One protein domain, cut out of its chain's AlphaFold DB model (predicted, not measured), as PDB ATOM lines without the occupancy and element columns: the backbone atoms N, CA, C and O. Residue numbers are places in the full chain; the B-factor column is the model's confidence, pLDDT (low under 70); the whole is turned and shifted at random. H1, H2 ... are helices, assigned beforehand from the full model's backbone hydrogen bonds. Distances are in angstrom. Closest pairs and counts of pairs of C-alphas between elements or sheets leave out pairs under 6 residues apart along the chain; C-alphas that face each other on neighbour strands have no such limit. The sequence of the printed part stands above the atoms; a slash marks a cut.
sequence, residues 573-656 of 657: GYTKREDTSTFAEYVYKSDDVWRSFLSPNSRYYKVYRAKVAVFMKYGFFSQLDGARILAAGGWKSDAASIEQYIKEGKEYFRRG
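What this domain is: This is residues 573 to 656 of the 657 residues of an uncharacterized protein of Candidatus Pacearchaeota archaeon (UniProt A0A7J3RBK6). The longest helix, H5, crosses H3, the core of the domain; H4 folds back beside H3, and H2 packs where H3 begins. H1 leads outward, and residues 574 to 579 stick out. The printed part has 84 residues with five named helices, H1 to H5 in order along the chain, and no named strand; its class is all helix, with 59 of the 84 residues in the named helices, and it is compact, with a radius of gyration of the C-alphas of 12.1 A and spans of 33, 31 and 25 A.

How they stand to each other: H5, residues 639 to 654, touches H3, residues 605 to 618, at a steep tilt of 52 degrees; their closest C-alphas, Ile 646 and Ala 610, are 4.6 A apart. H3 forms a hairpin with H4, residues 623 to 632; closest C-alphas Met 616 and Gly 626, 6.0 A. H2, residues 591 to 598, touches H4; closest C-alphas Arg 595 and Ala 632, 5.1 A. H1, residues 578 to 588, is near H3. O i to N i+4 pairs are within hydrogen-bond range throughout H2 to H5, and in H1 for 4 of 7.

Where its parts are: H5 spans 23.1 A, H3 20.0 A, H1 16.9 A. C-alpha 578 begins H1 at (143.414, 140.677, 173.920); C-alpha 654 ends H5 at (164.038, 146.974, 182.038).

The domain as a whole: The printed part has no cut and no long link. Residues 573 to 576, 588, 590, 624 and 656 have pLDDT under 70.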
ATOM      1  N   GLY A 573     142.534 146.121 169.278       43.50
ATOM      2  CA  GLY A 573     143.792 146.175 170.041       43.50
ATOM      3  C   GLY A 573     143.904 147.143 171.235       43.50
ATOM      4  O   GLY A 573     145.002 147.622 171.497       43.50
ATOM      5  N   TYR A 574     142.836 147.445 171.985       51.06
ATOM      6  CA  TYR A 574     142.895 148.431 173.082       51.06
ATOM      7  C   TYR A 574     142.765 147.866 174.504       51.06
ATOM      8  O   TYR A 574     143.061 148.586 175.466       51.06
ATOM      9  N   THR A 575     142.390 146.594 174.692       61.22
ATOM     10  CA  THR A 575     142.261 146.023 176.046       61.22
ATOM     11  C   THR A 575     143.431 145.108 176.410       61.22
ATOM     12  O   THR A 575     143.986 144.398 175.579       61.22
ATOM     13  N   LYS A 576     143.825 145.135 177.691       65.81
ATOM     14  CA  LYS A 576     144.944 144.350 178.254       65.81
ATOM     15  C   LYS A 576     144.804 142.836 178.032       65.81
ATOM     16  O   LYS A 576     145.802 142.138 178.113       65.81
ATOM     17  N   ARG A 577     143.580 142.355 177.809       70.56
ATOM     18  CA  ARG A 577     143.236 140.930 177.746       70.56
ATOM     19  C   ARG A 577     143.480 140.337 176.359       70.56
ATOM     20  O   ARG A 577     143.973 139.222 176.263       70.56
ATOM     21  N   GLU A 578     143.251 141.126 175.310       78.69
ATOM     22  CA  GLU A 578     143.414 140.677 173.920       78.69
ATOM     23  C   GLU A 578     144.866 140.350 173.540       78.69
ATOM     24  O   GLU A 578     145.106 139.593 172.607       78.69
ATOM     25  N   ASP A 579     145.855 140.905 174.251       77.75
ATOM     26  CA  ASP A 579     147.285 140.637 174.022       77.75
ATOM     27  C   ASP A 579     147.611 139.147 174.250       77.75
ATOM     28  O   ASP A 579     148.170 138.474 173.381       77.75
ATOM     29  N   THR A 580     147.186 138.614 175.399       84.44
ATOM     30  CA  THR A 580     147.390 137.211 175.779       84.44
ATOM     31  C   THR A 580     146.690 136.272 174.800       84.44
ATOM     32  O   THR A 580     147.309 135.356 174.255       84.44
ATOM     33  N   SER A 581     145.404 136.496 174.546       85.69
ATOM     34  CA  SER A 581     144.616 135.622 173.680       85.69
ATOM     35  C   SER A 581     145.105 135.648 172.231       85.69
ATOM     36  O   SER A 581     145.295 134.585 171.639       85.69
ATOM     37  N   THR A 582     145.461 136.823 171.704       81.50
ATOM     38  CA  THR A 582     146.060 136.953 170.367       81.50
ATOM     39  C   THR A 582     147.379 136.188 170.272       81.50
ATOM     40  O   THR A 582     147.616 135.483 169.292       81.50
ATOM     41  N   PHE A 583     148.249 136.274 171.284       84.31
ATOM     42  CA  PHE A 583     149.501 135.512 171.274       84.31
ATOM     43  C   PHE A 583     149.249 133.997 171.281       84.31
ATOM     44  O   PHE A 583     150.000 133.243 170.659       84.31
ATOM     45  N   ALA A 584     148.173 133.538 171.927       84.25
ATOM     46  CA  ALA A 584     147.796 132.129 171.919       84.25
ATOM     47  C   ALA A 584     147.421 131.627 170.517       84.25
ATOM     48  O   ALA A 584     147.789 130.510 170.155       84.25
ATOM     49  N   GLU A 585     146.754 132.452 169.702       78.94
ATOM     50  CA  GLU A 585     146.417 132.108 168.312       78.94
ATOM     51  C   GLU A 585     147.653 131.817 167.457       78.94
ATOM     52  O   GLU A 585     147.611 131.009 166.523       78.94
ATOM     53  N   TYR A 586     148.772 132.482 167.766       77.75
ATOM     54  CA  TYR A 586     149.987 132.413 166.957       77.75
ATOM     55  C   TYR A 586     150.637 131.028 167.010       77.75
ATOM     56  O   TYR A 586     151.500 130.724 166.183       77.75
ATOM     57  N   VAL A 587     150.181 130.144 167.904       74.56
ATOM     58  CA  VAL A 587     150.569 128.730 167.913       74.56
ATOM     59  C   VAL A 587     150.347 128.057 166.554       74.56
ATOM     60  O   VAL A 587     151.137 127.199 166.181       74.56
ATOM     61  N   TYR A 588     149.362 128.492 165.760       68.31
ATOM     62  CA  TYR A 588     149.095 127.931 164.427       68.31
ATOM     63  C   TYR A 588     149.891 128.588 163.290       68.31
ATOM     64  O   TYR A 588     149.754 128.202 162.127       68.31
ATOM     65  N   LYS A 589     150.735 129.585 163.584       72.44
ATOM     66  CA  LYS A 589     151.623 130.178 162.576       72.44
ATOM     67  C   LYS A 589     152.744 129.206 162.204       72.44
ATOM     68  O   LYS A 589     153.188 128.379 163.010       72.44
ATOM     69  N   SER A 590     153.204 129.327 160.959       68.00
ATOM     70  CA  SER A 590     154.247 128.467 160.410       68.00
ATOM     71  C   SER A 590     155.592 128.646 161.112       68.00
ATOM     72  O   SER A 590     155.872 129.690 161.707       68.00
ATOM     73  N   ASP A 591     156.448 127.628 161.008       73.56
ATOM     74  CA  ASP A 591     157.817 127.690 161.528       73.56
ATOM     75  C   ASP A 591     158.609 128.853 160.915       73.56
ATOM     76  O   ASP A 591     159.455 129.422 161.592       73.56
ATOM     77  N   ASP A 592     158.323 129.261 159.674       74.44
ATOM     78  CA  ASP A 592     158.981 130.414 159.046       74.44
ATOM     79  C   ASP A 592     158.604 131.736 159.729       74.44
ATOM     80  O   ASP A 592     159.472 132.583 159.960       74.44
ATOM     81  N   VAL A 593     157.336 131.896 160.125       78.56
ATOM     82  CA  VAL A 593     156.883 133.058 160.906       78.56
ATOM     83  C   VAL A 593     157.573 133.062 162.267       78.56
ATOM     84  O   VAL A 593     158.184 134.063 162.641       78.56
ATOM     85  N   TRP A 594     157.568 131.935 162.982       81.94
ATOM     86  CA  TRP A 594     158.242 131.839 164.279       81.94
ATOM     87  C   TRP A 594     159.757 132.023 164.181       81.94
ATOM     88  O   TRP A 594     160.339 132.718 165.012       81.94
ATOM     89  N   ARG A 595     160.399 131.499 163.132       85.12
ATOM     90  CA  ARG A 595     161.818 131.732 162.843       85.12
ATOM     91  C   ARG A 595     162.099 133.212 162.626       85.12
ATOM     92  O   ARG A 595     163.106 133.702 163.122       85.12
ATOM     93  N   SER A 596     161.216 133.936 161.937       84.94
ATOM     94  CA  SER A 596     161.378 135.383 161.752       84.94
ATOM     95  C   SER A 596     161.297 136.149 163.079       84.94
ATOM     96  O   SER A 596     162.130 137.016 163.333       84.94
ATOM     97  N   PHE A 597     160.374 135.775 163.972       87.00
ATOM     98  CA  PHE A 597     160.222 136.407 165.284       87.00
ATOM     99  C   PHE A 597     161.359 136.076 166.248       87.00
ATOM    100  O   PHE A 597     161.800 136.950 166.992       87.00
ATOM    101  N   LEU A 598     161.843 134.834 166.224       90.19
ATOM    102  CA  LEU A 598     162.838 134.306 167.160       90.19
ATOM    103  C   LEU A 598     164.280 134.389 166.647       90.19
ATOM    104  O   LEU A 598     165.202 134.049 167.390       90.19
ATOM    105  N   SER A 599     164.489 134.830 165.405       88.88
ATOM    106  CA  SER A 599     165.819 135.051 164.840       88.88
ATOM    107  C   SER A 599     166.579 136.103 165.654       88.88
ATOM    108  O   SER A 599     166.010 137.161 165.920       88.88
ATOM    109  N   PRO A 600     167.869 135.901 165.978       88.19
ATOM    110  CA  PRO A 600     168.697 136.921 166.629       88.19
ATOM    111  C   PRO A 600     168.738 138.278 165.903       88.19
ATOM    112  O   PRO A 600     169.068 139.286 166.523       88.19
ATOM    113  N   ASN A 601     168.387 138.311 164.611       85.81
ATOM    114  CA  ASN A 601     168.301 139.533 163.805       85.81
ATOM    115  C   ASN A 601     166.985 140.309 164.010       85.81
ATOM    116  O   ASN A 601     166.885 141.464 163.602       85.81
ATOM    117  N   SER A 602     165.964 139.697 164.617       84.56
ATOM    118  CA  SER A 602     164.731 140.387 165.000       84.56
ATOM    119  C   SER A 602     164.997 141.232 166.237       84.56
ATOM    120  O   SER A 602     165.405 140.703 167.266       84.56
ATOM    121  N   ARG A 603     164.710 142.538 166.186       82.38
ATOM    122  CA  ARG A 603     164.911 143.449 167.328       82.38
ATOM    123  C   ARG A 603     164.283 142.921 168.626       82.38
ATOM    124  O   ARG A 603     164.855 143.093 169.694       82.38
ATOM    125  N   TYR A 604     163.153 142.224 168.531       85.12
ATOM    126  CA  TYR A 604     162.364 141.782 169.682       85.12
ATOM    127  C   TYR A 604     162.468 140.283 169.973       85.12
ATOM    128  O   TYR A 604     161.678 139.766 170.762       85.12
ATOM    129  N   TYR A 605     163.437 139.561 169.395       89.31
ATOM    130  CA  TYR A 605     163.522 138.099 169.547       89.31
ATOM    131  C   TYR A 605     163.554 137.636 171.008       89.31
ATOM    132  O   TYR A 605     162.942 136.626 171.353       89.31
ATOM    133  N   LYS A 606     164.204 138.407 171.893       90.88
ATOM    134  CA  LYS A 606     164.241 138.126 173.337       90.88
ATOM    135  C   LYS A 606     162.861 138.225 173.980       90.88
ATOM    136  O   LYS A 606     162.544 137.388 174.819       90.88
ATOM    137  N   VAL A 607     162.043 139.194 173.561       88.69
ATOM    138  CA  VAL A 607     160.662 139.368 174.031       88.69
ATOM    139  C   VAL A 607     159.790 138.216 173.540       88.69
ATOM    140  O   VAL A 607     159.129 137.576 174.351       88.69
ATOM    141  N   TYR A 608     159.835 137.885 172.244       89.56
ATOM    142  CA  TYR A 608     159.079 136.756 171.686       89.56
ATOM    143  C   TYR A 608     159.427 135.440 172.382       89.56
ATOM    144  O   TYR A 608     158.542 134.721 172.839       89.56
ATOM    145  N   ARG A 609     160.723 135.152 172.525       92.88
ATOM    146  CA  ARG A 609     161.213 133.937 173.179       92.88
ATOM    147  C   ARG A 609     160.796 133.876 174.650       92.88
ATOM    148  O   ARG A 609     160.373 132.823 175.116       92.88
ATOM    149  N   ALA A 610     160.869 134.999 175.367       93.69
ATOM    150  CA  ALA A 610     160.404 135.087 176.746       93.69
ATOM    151  C   ALA A 610     158.883 134.889 176.851       93.69
ATOM    152  O   ALA A 610     158.434 134.160 177.725       93.69
ATOM    153  N   LYS A 611     158.083 135.462 175.943       91.62
ATOM    154  CA  LYS A 611     156.625 135.273 175.906       91.62
ATOM    155  C   LYS A 611     156.232 133.815 175.641       91.62
ATOM    156  O   LYS A 611     155.377 133.289 176.352       91.62
ATOM    157  N   VAL A 612     156.909 133.127 174.713       92.44
ATOM    158  CA  VAL A 612     156.740 131.672 174.514       92.44
ATOM    159  C   VAL A 612     157.053 130.916 175.807       92.44
ATOM    160  O   VAL A 612     156.252 130.092 176.244       92.44
ATOM    161  N   ALA A 613     158.169 131.241 176.465       94.00
ATOM    162  CA  ALA A 613     158.568 130.622 177.727       94.00
ATOM    163  C   ALA A 613     157.541 130.851 178.856       94.00
ATOM    164  O   ALA A 613     157.205 129.911 179.574       94.00
ATOM    165  N   VAL A 614     156.978 132.060 178.978       93.31
ATOM    166  CA  VAL A 614     155.891 132.356 179.928       93.31
ATOM    167  C   VAL A 614     154.653 131.509 179.610       93.31
ATOM    168  O   VAL A 614     154.101 130.869 180.501       93.31
ATOM    169  N   PHE A 615     154.234 131.424 178.347       91.75
ATOM    170  CA  PHE A 615     153.076 130.611 177.956       91.75
ATOM    171  C   PHE A 615     153.260 129.122 178.248       91.75
ATOM    172  O   PHE A 615     152.318 128.472 178.707       91.75
ATOM    173  N   MET A 616     154.466 128.591 178.035       88.38
ATOM    174  CA  MET A 616     154.815 127.220 178.412       88.38
ATOM    175  C   MET A 616     154.763 127.024 179.930       88.38
ATOM    176  O   MET A 616     154.149 126.069 180.402       88.38
ATOM    177  N   LYS A 617     155.360 127.945 180.700       90.06
ATOM    178  CA  LYS A 617     155.396 127.900 182.171       90.06
ATOM    179  C   LYS A 617     153.998 127.874 182.787       90.06
ATOM    180  O   LYS A 617     153.762 127.135 183.738       90.06
ATOM    181  N   TYR A 618     153.062 128.640 182.229       89.19
ATOM    182  CA  TYR A 618     151.686 128.722 182.730       89.19
ATOM    183  C   TYR A 618     150.691 127.812 181.992       89.19
ATOM    184  O   TYR A 618     149.509 127.800 182.335       89.19
ATOM    185  N   GLY A 619     151.140 126.996 181.036       83.31
ATOM    186  CA  GLY A 619     150.314 125.972 180.391       83.31
ATOM    187  C   GLY A 619     149.280 126.495 179.389       83.31
ATOM    188  O   GLY A 619     148.291 125.805 179.138       83.31
ATOM    189  N   PHE A 620     149.499 127.683 178.812       85.44
ATOM    190  CA  PHE A 620     148.735 128.180 177.656       85.44
ATOM    191  C   PHE A 620     149.094 127.405 176.378       85.44
ATOM    192  O   PHE A 620     148.243 127.157 175.519       85.44
ATOM    193  N   PHE A 621     150.352 126.972 176.281       75.88
ATOM    194  CA  PHE A 621     150.848 126.048 175.266       75.88
ATOM    195  C   PHE A 621     151.161 124.693 175.882       75.88
ATOM    196  O   PHE A 621     151.553 124.611 177.050       75.88
ATOM    197  N   SER A 622     151.016 123.632 175.085       71.31
ATOM    198  CA  SER A 622     151.625 122.358 175.445       71.31
ATOM    199  C   SER A 622     153.150 122.508 175.430       71.31
ATOM    200  O   SER A 622     153.708 123.383 174.757       71.31
ATOM    201  N   GLN A 623     153.848 121.646 176.170       71.00
ATOM    202  CA  GLN A 623     155.314 121.614 176.119       71.00
ATOM    203  C   GLN A 623     155.811 121.329 174.693       71.00
ATOM    204  O   GLN A 623     156.841 121.860 174.282       71.00
ATOM    205  N   LEU A 624     155.043 120.555 173.918       61.88
ATOM    206  CA  LEU A 624     155.323 120.241 172.520       61.88
ATOM    207  C   LEU A 624     155.232 121.482 171.620       61.88
ATOM    208  O   LEU A 624     156.166 121.756 170.866       61.88
ATOM    209  N   ASP A 625     154.143 122.248 171.728       71.75
ATOM    210  CA  ASP A 625     153.943 123.478 170.952       71.75
ATOM    211  C   ASP A 625     155.077 124.469 171.208       71.75
ATOM    212  O   ASP A 625     155.683 125.003 170.277       71.75
ATOM    213  N   GLY A 626     155.398 124.671 172.486       80.88
ATOM    214  CA  GLY A 626     156.481 125.543 172.903       80.88
ATOM    215  C   GLY A 626     157.849 125.078 172.402       80.88
ATOM    216  O   GLY A 626     158.620 125.885 171.883       80.88
ATOM    217  N   ALA A 627     158.133 123.774 172.476       76.50
ATOM    218  CA  ALA A 627     159.371 123.198 171.961       76.50
ATOM    219  C   ALA A 627     159.525 123.382 170.447       76.50
ATOM    220  O   ALA A 627     160.599 123.779 169.998       76.50
ATOM    221  N   ARG A 628     158.458 123.163 169.664       77.44
ATOM    222  CA  ARG A 628     158.456 123.424 168.215       77.44
ATOM    223  C   ARG A 628     158.764 124.888 167.923       77.44
ATOM    224  O   ARG A 628     159.659 125.179 167.133       77.44
ATOM    225  N   ILE A 629     158.029 125.797 168.565       82.62
ATOM    226  CA  ILE A 629     158.179 127.238 168.354       82.62
ATOM    227  C   ILE A 629     159.622 127.666 168.644       82.62
ATOM    228  O   ILE A 629     160.249 128.322 167.815       82.62
ATOM    229  N   LEU A 630     160.182 127.247 169.782       86.56
ATOM    230  CA  LEU A 630     161.564 127.552 170.154       86.56
ATOM    231  C   LEU A 630     162.573 126.943 169.168       86.56
ATOM    232  O   LEU A 630     163.484 127.645 168.720       86.56
ATOM    233  N   ALA A 631     162.374 125.689 168.759       80.06
ATOM    234  CA  ALA A 631     163.233 125.008 167.795       80.06
ATOM    235  C   ALA A 631     163.239 125.687 166.416       80.06
ATOM    236  O   ALA A 631     164.288 125.728 165.773       80.06
ATOM    237  N   ALA A 632     162.123 126.288 165.982       79.94
ATOM    238  CA  ALA A 632     162.060 127.044 164.728       79.94
ATOM    239  C   ALA A 632     163.062 128.216 164.695       79.94
ATOM    240  O   ALA A 632     163.595 128.537 163.630       79.94
ATOM    241  N   GLY A 633     163.351 128.813 165.857       85.25
ATOM    242  CA  GLY A 633     164.386 129.835 166.047       85.25
ATOM    243  C   GLY A 633     165.764 129.299 166.462       85.25
ATOM    244  O   GLY A 633     166.656 130.099 166.725       85.25
ATOM    245  N   GLY A 634     165.952 127.976 166.547       85.81
ATOM    246  CA  GLY A 634     167.198 127.350 167.007       85.81
ATOM    247  C   GLY A 634     167.393 127.353 168.529       85.81
ATOM    248  O   GLY A 634     168.520 127.206 169.005       85.81
ATOM    249  N   TRP A 635     166.320 127.529 169.304       91.06
ATOM    250  CA  TRP A 635     166.357 127.614 170.765       91.06
ATOM    251  C   TRP A 635     165.989 126.283 171.430       91.06
ATOM    252  O   TRP A 635     165.246 125.473 170.877       91.06
ATOM    253  N   LYS A 636     166.510 126.060 172.640       89.06
ATOM    254  CA  LYS A 636     166.209 124.874 173.451       89.06
ATOM    255  C   LYS A 636     164.938 125.099 174.266       89.06
ATOM    256  O   LYS A 636     164.604 126.230 174.589       89.06
ATOM    257  N   SER A 637     164.253 124.024 174.636       85.62
ATOM    258  CA  SER A 637     162.986 124.077 175.380       85.62
ATOM    259  C   SER A 637     163.034 123.363 176.732       85.62
ATOM    260  O   SER A 637     161.992 123.069 177.308       85.62
ATOM    261  N   ASP A 638     164.230 123.035 177.227       82.38
ATOM    262  CA  ASP A 638     164.403 122.464 178.563       82.38
ATOM    263  C   ASP A 638     164.105 123.502 179.661       82.38
ATOM    264  O   ASP A 638     164.191 124.710 179.436       82.38
ATOM    265  N   ALA A 639     163.772 123.035 180.867       81.19
ATOM    266  CA  ALA A 639     163.317 123.897 181.960       81.19
ATOM    267  C   ALA A 639     164.310 125.018 182.328       81.19
ATOM    268  O   ALA A 639     163.886 126.135 182.630       81.19
ATOM    269  N   ALA A 640     165.620 124.750 182.267       87.62
ATOM    270  CA  ALA A 640     166.635 125.759 182.556       87.62
ATOM    271  C   ALA A 640     166.643 126.857 181.482       87.62
ATOM    272  O   ALA A 640     166.682 128.044 181.811       87.62
ATOM    273  N   SER A 641     166.523 126.466 180.210       91.69
ATOM    274  CA  SER A 641     166.385 127.398 179.087       91.69
ATOM    275  C   SER A 641     165.131 128.275 179.210       91.69
ATOM    276  O   SER A 641     165.217 129.487 179.022       91.69
ATOM    277  N   ILE A 642     163.981 127.704 179.589       93.25
ATOM    278  CA  ILE A 642     162.721 128.452 179.776       93.25
ATOM    279  C   ILE A 642     162.874 129.560 180.829       93.25
ATOM    280  O   ILE A 642     162.576 130.723 180.545       93.25
ATOM    281  N   GLU A 643     163.392 129.239 182.017       95.06
ATOM    282  CA  GLU A 643     163.603 130.236 183.078       95.06
ATOM    283  C   GLU A 643     164.641 131.296 182.678       95.06
ATOM    284  O   GLU A 643     164.465 132.492 182.940       95.06
ATOM    285  N   GLN A 644     165.699 130.889 181.969       97.00
ATOM    286  CA  GLN A 644     166.686 131.816 181.423       97.00
ATOM    287  C   GLN A 644     166.047 132.808 180.440       97.00
ATOM    288  O   GLN A 644     166.310 134.009 180.527       97.00
ATOM    289  N   TYR A 645     165.181 132.351 179.533       96.94
ATOM    290  CA  TYR A 645     164.537 133.225 178.550       96.94
ATOM    291  C   TYR A 645     163.622 134.255 179.204       96.94
ATOM    292  O   TYR A 645     163.636 135.420 178.803       96.94
ATOM    293  N   ILE A 646     162.887 133.861 180.245       95.94
ATOM    294  CA  ILE A 646     162.057 134.776 181.034       95.94
ATOM    295  C   ILE A 646     162.933 135.843 181.709       95.94
ATOM    296  O   ILE A 646     162.628 137.034 181.634       95.94
ATOM    297  N   LYS A 647     164.046 135.443 182.334       95.81
ATOM    298  CA  LYS A 647     164.991 136.375 182.969       95.81
ATOM    299  C   LYS A 647     165.586 137.364 181.961       95.81
ATOM    300  O   LYS A 647     165.601 138.566 182.222       95.81
ATOM    301  N   GLU A 648     166.043 136.873 180.812       93.88
ATOM    302  CA  GLU A 648     166.611 137.710 179.753       93.88
ATOM    303  C   GLU A 648     165.580 138.685 179.171       93.88
ATOM    304  O   GLU A 648     165.919 139.840 178.910       93.88
ATOM    305  N   GLY A 649     164.322 138.257 179.013       91.12
ATOM    306  CA  GLY A 649     163.217 139.128 178.603       91.12
ATOM    307  C   GLY A 649     162.962 140.260 179.601       91.12
ATOM    308  O   GLY A 649     162.883 141.423 179.203       91.12
ATOM    309  N   LYS A 650     162.926 139.945 180.906       91.31
ATOM    310  CA  LYS A 650     162.783 140.939 181.988       91.31
ATOM    311  C   LYS A 650     163.903 141.978 181.964       91.31
ATOM    312  O   LYS A 650     163.657 143.177 182.091       91.31
ATOM    313  N   GLU A 651     165.145 141.533 181.794       90.50
ATOM    314  CA  GLU A 651     166.308 142.422 181.747       90.50
ATOM    315  C   GLU A 651     166.326 143.295 180.487       90.50
ATOM    316  O   GLU A 651     166.624 144.489 180.578       90.50
ATOM    317  N   TYR A 652     165.976 142.715 179.334       85.38
ATOM    318  CA  TYR A 652     165.855 143.433 178.067       85.38
ATOM    319  C   TYR A 652     164.832 144.568 178.174       85.38
ATOM    320  O   TYR A 652     165.142 145.716 177.855       85.38
ATOM    321  N   PHE A 653     163.648 144.271 178.714       81.31
ATOM    322  CA  PHE A 653     162.587 145.258 178.879       81.31
ATOM    323  C   PHE A 653     162.962 146.359 179.886       81.31
ATOM    324  O   PHE A 653     162.786 147.544 179.607       81.31
ATOM    325  N   ARG A 654     163.584 146.002 181.022       82.44
ATOM    326  CA  ARG A 654     164.038 146.974 182.038       82.44
ATOM    327  C   ARG A 654     165.052 147.991 181.499       82.44
ATOM    328  O   ARG A 654     165.124 149.102 182.016       82.44
ATOM    329  N   ARG A 655     165.850 147.622 180.493       80.94
ATOM    330  CA  ARG A 655     166.863 148.495 179.870       80.94
ATOM    331  C   ARG A 655     166.318 149.374 178.735       80.94
ATOM    332  O   ARG A 655     167.104 150.090 178.126       80.94
ATOM    333  N   GLY A 656     165.009 149.343 178.468       69.19
ATOM    334  CA  GLY A 656     164.383 150.132 177.401       69.19
ATOM    335  C   GLY A 656     164.638 149.585 175.995       69.19
ATOM    336  O   GLY A 656     164.796 150.377 175.069       69.19
TER     337      GLY A 656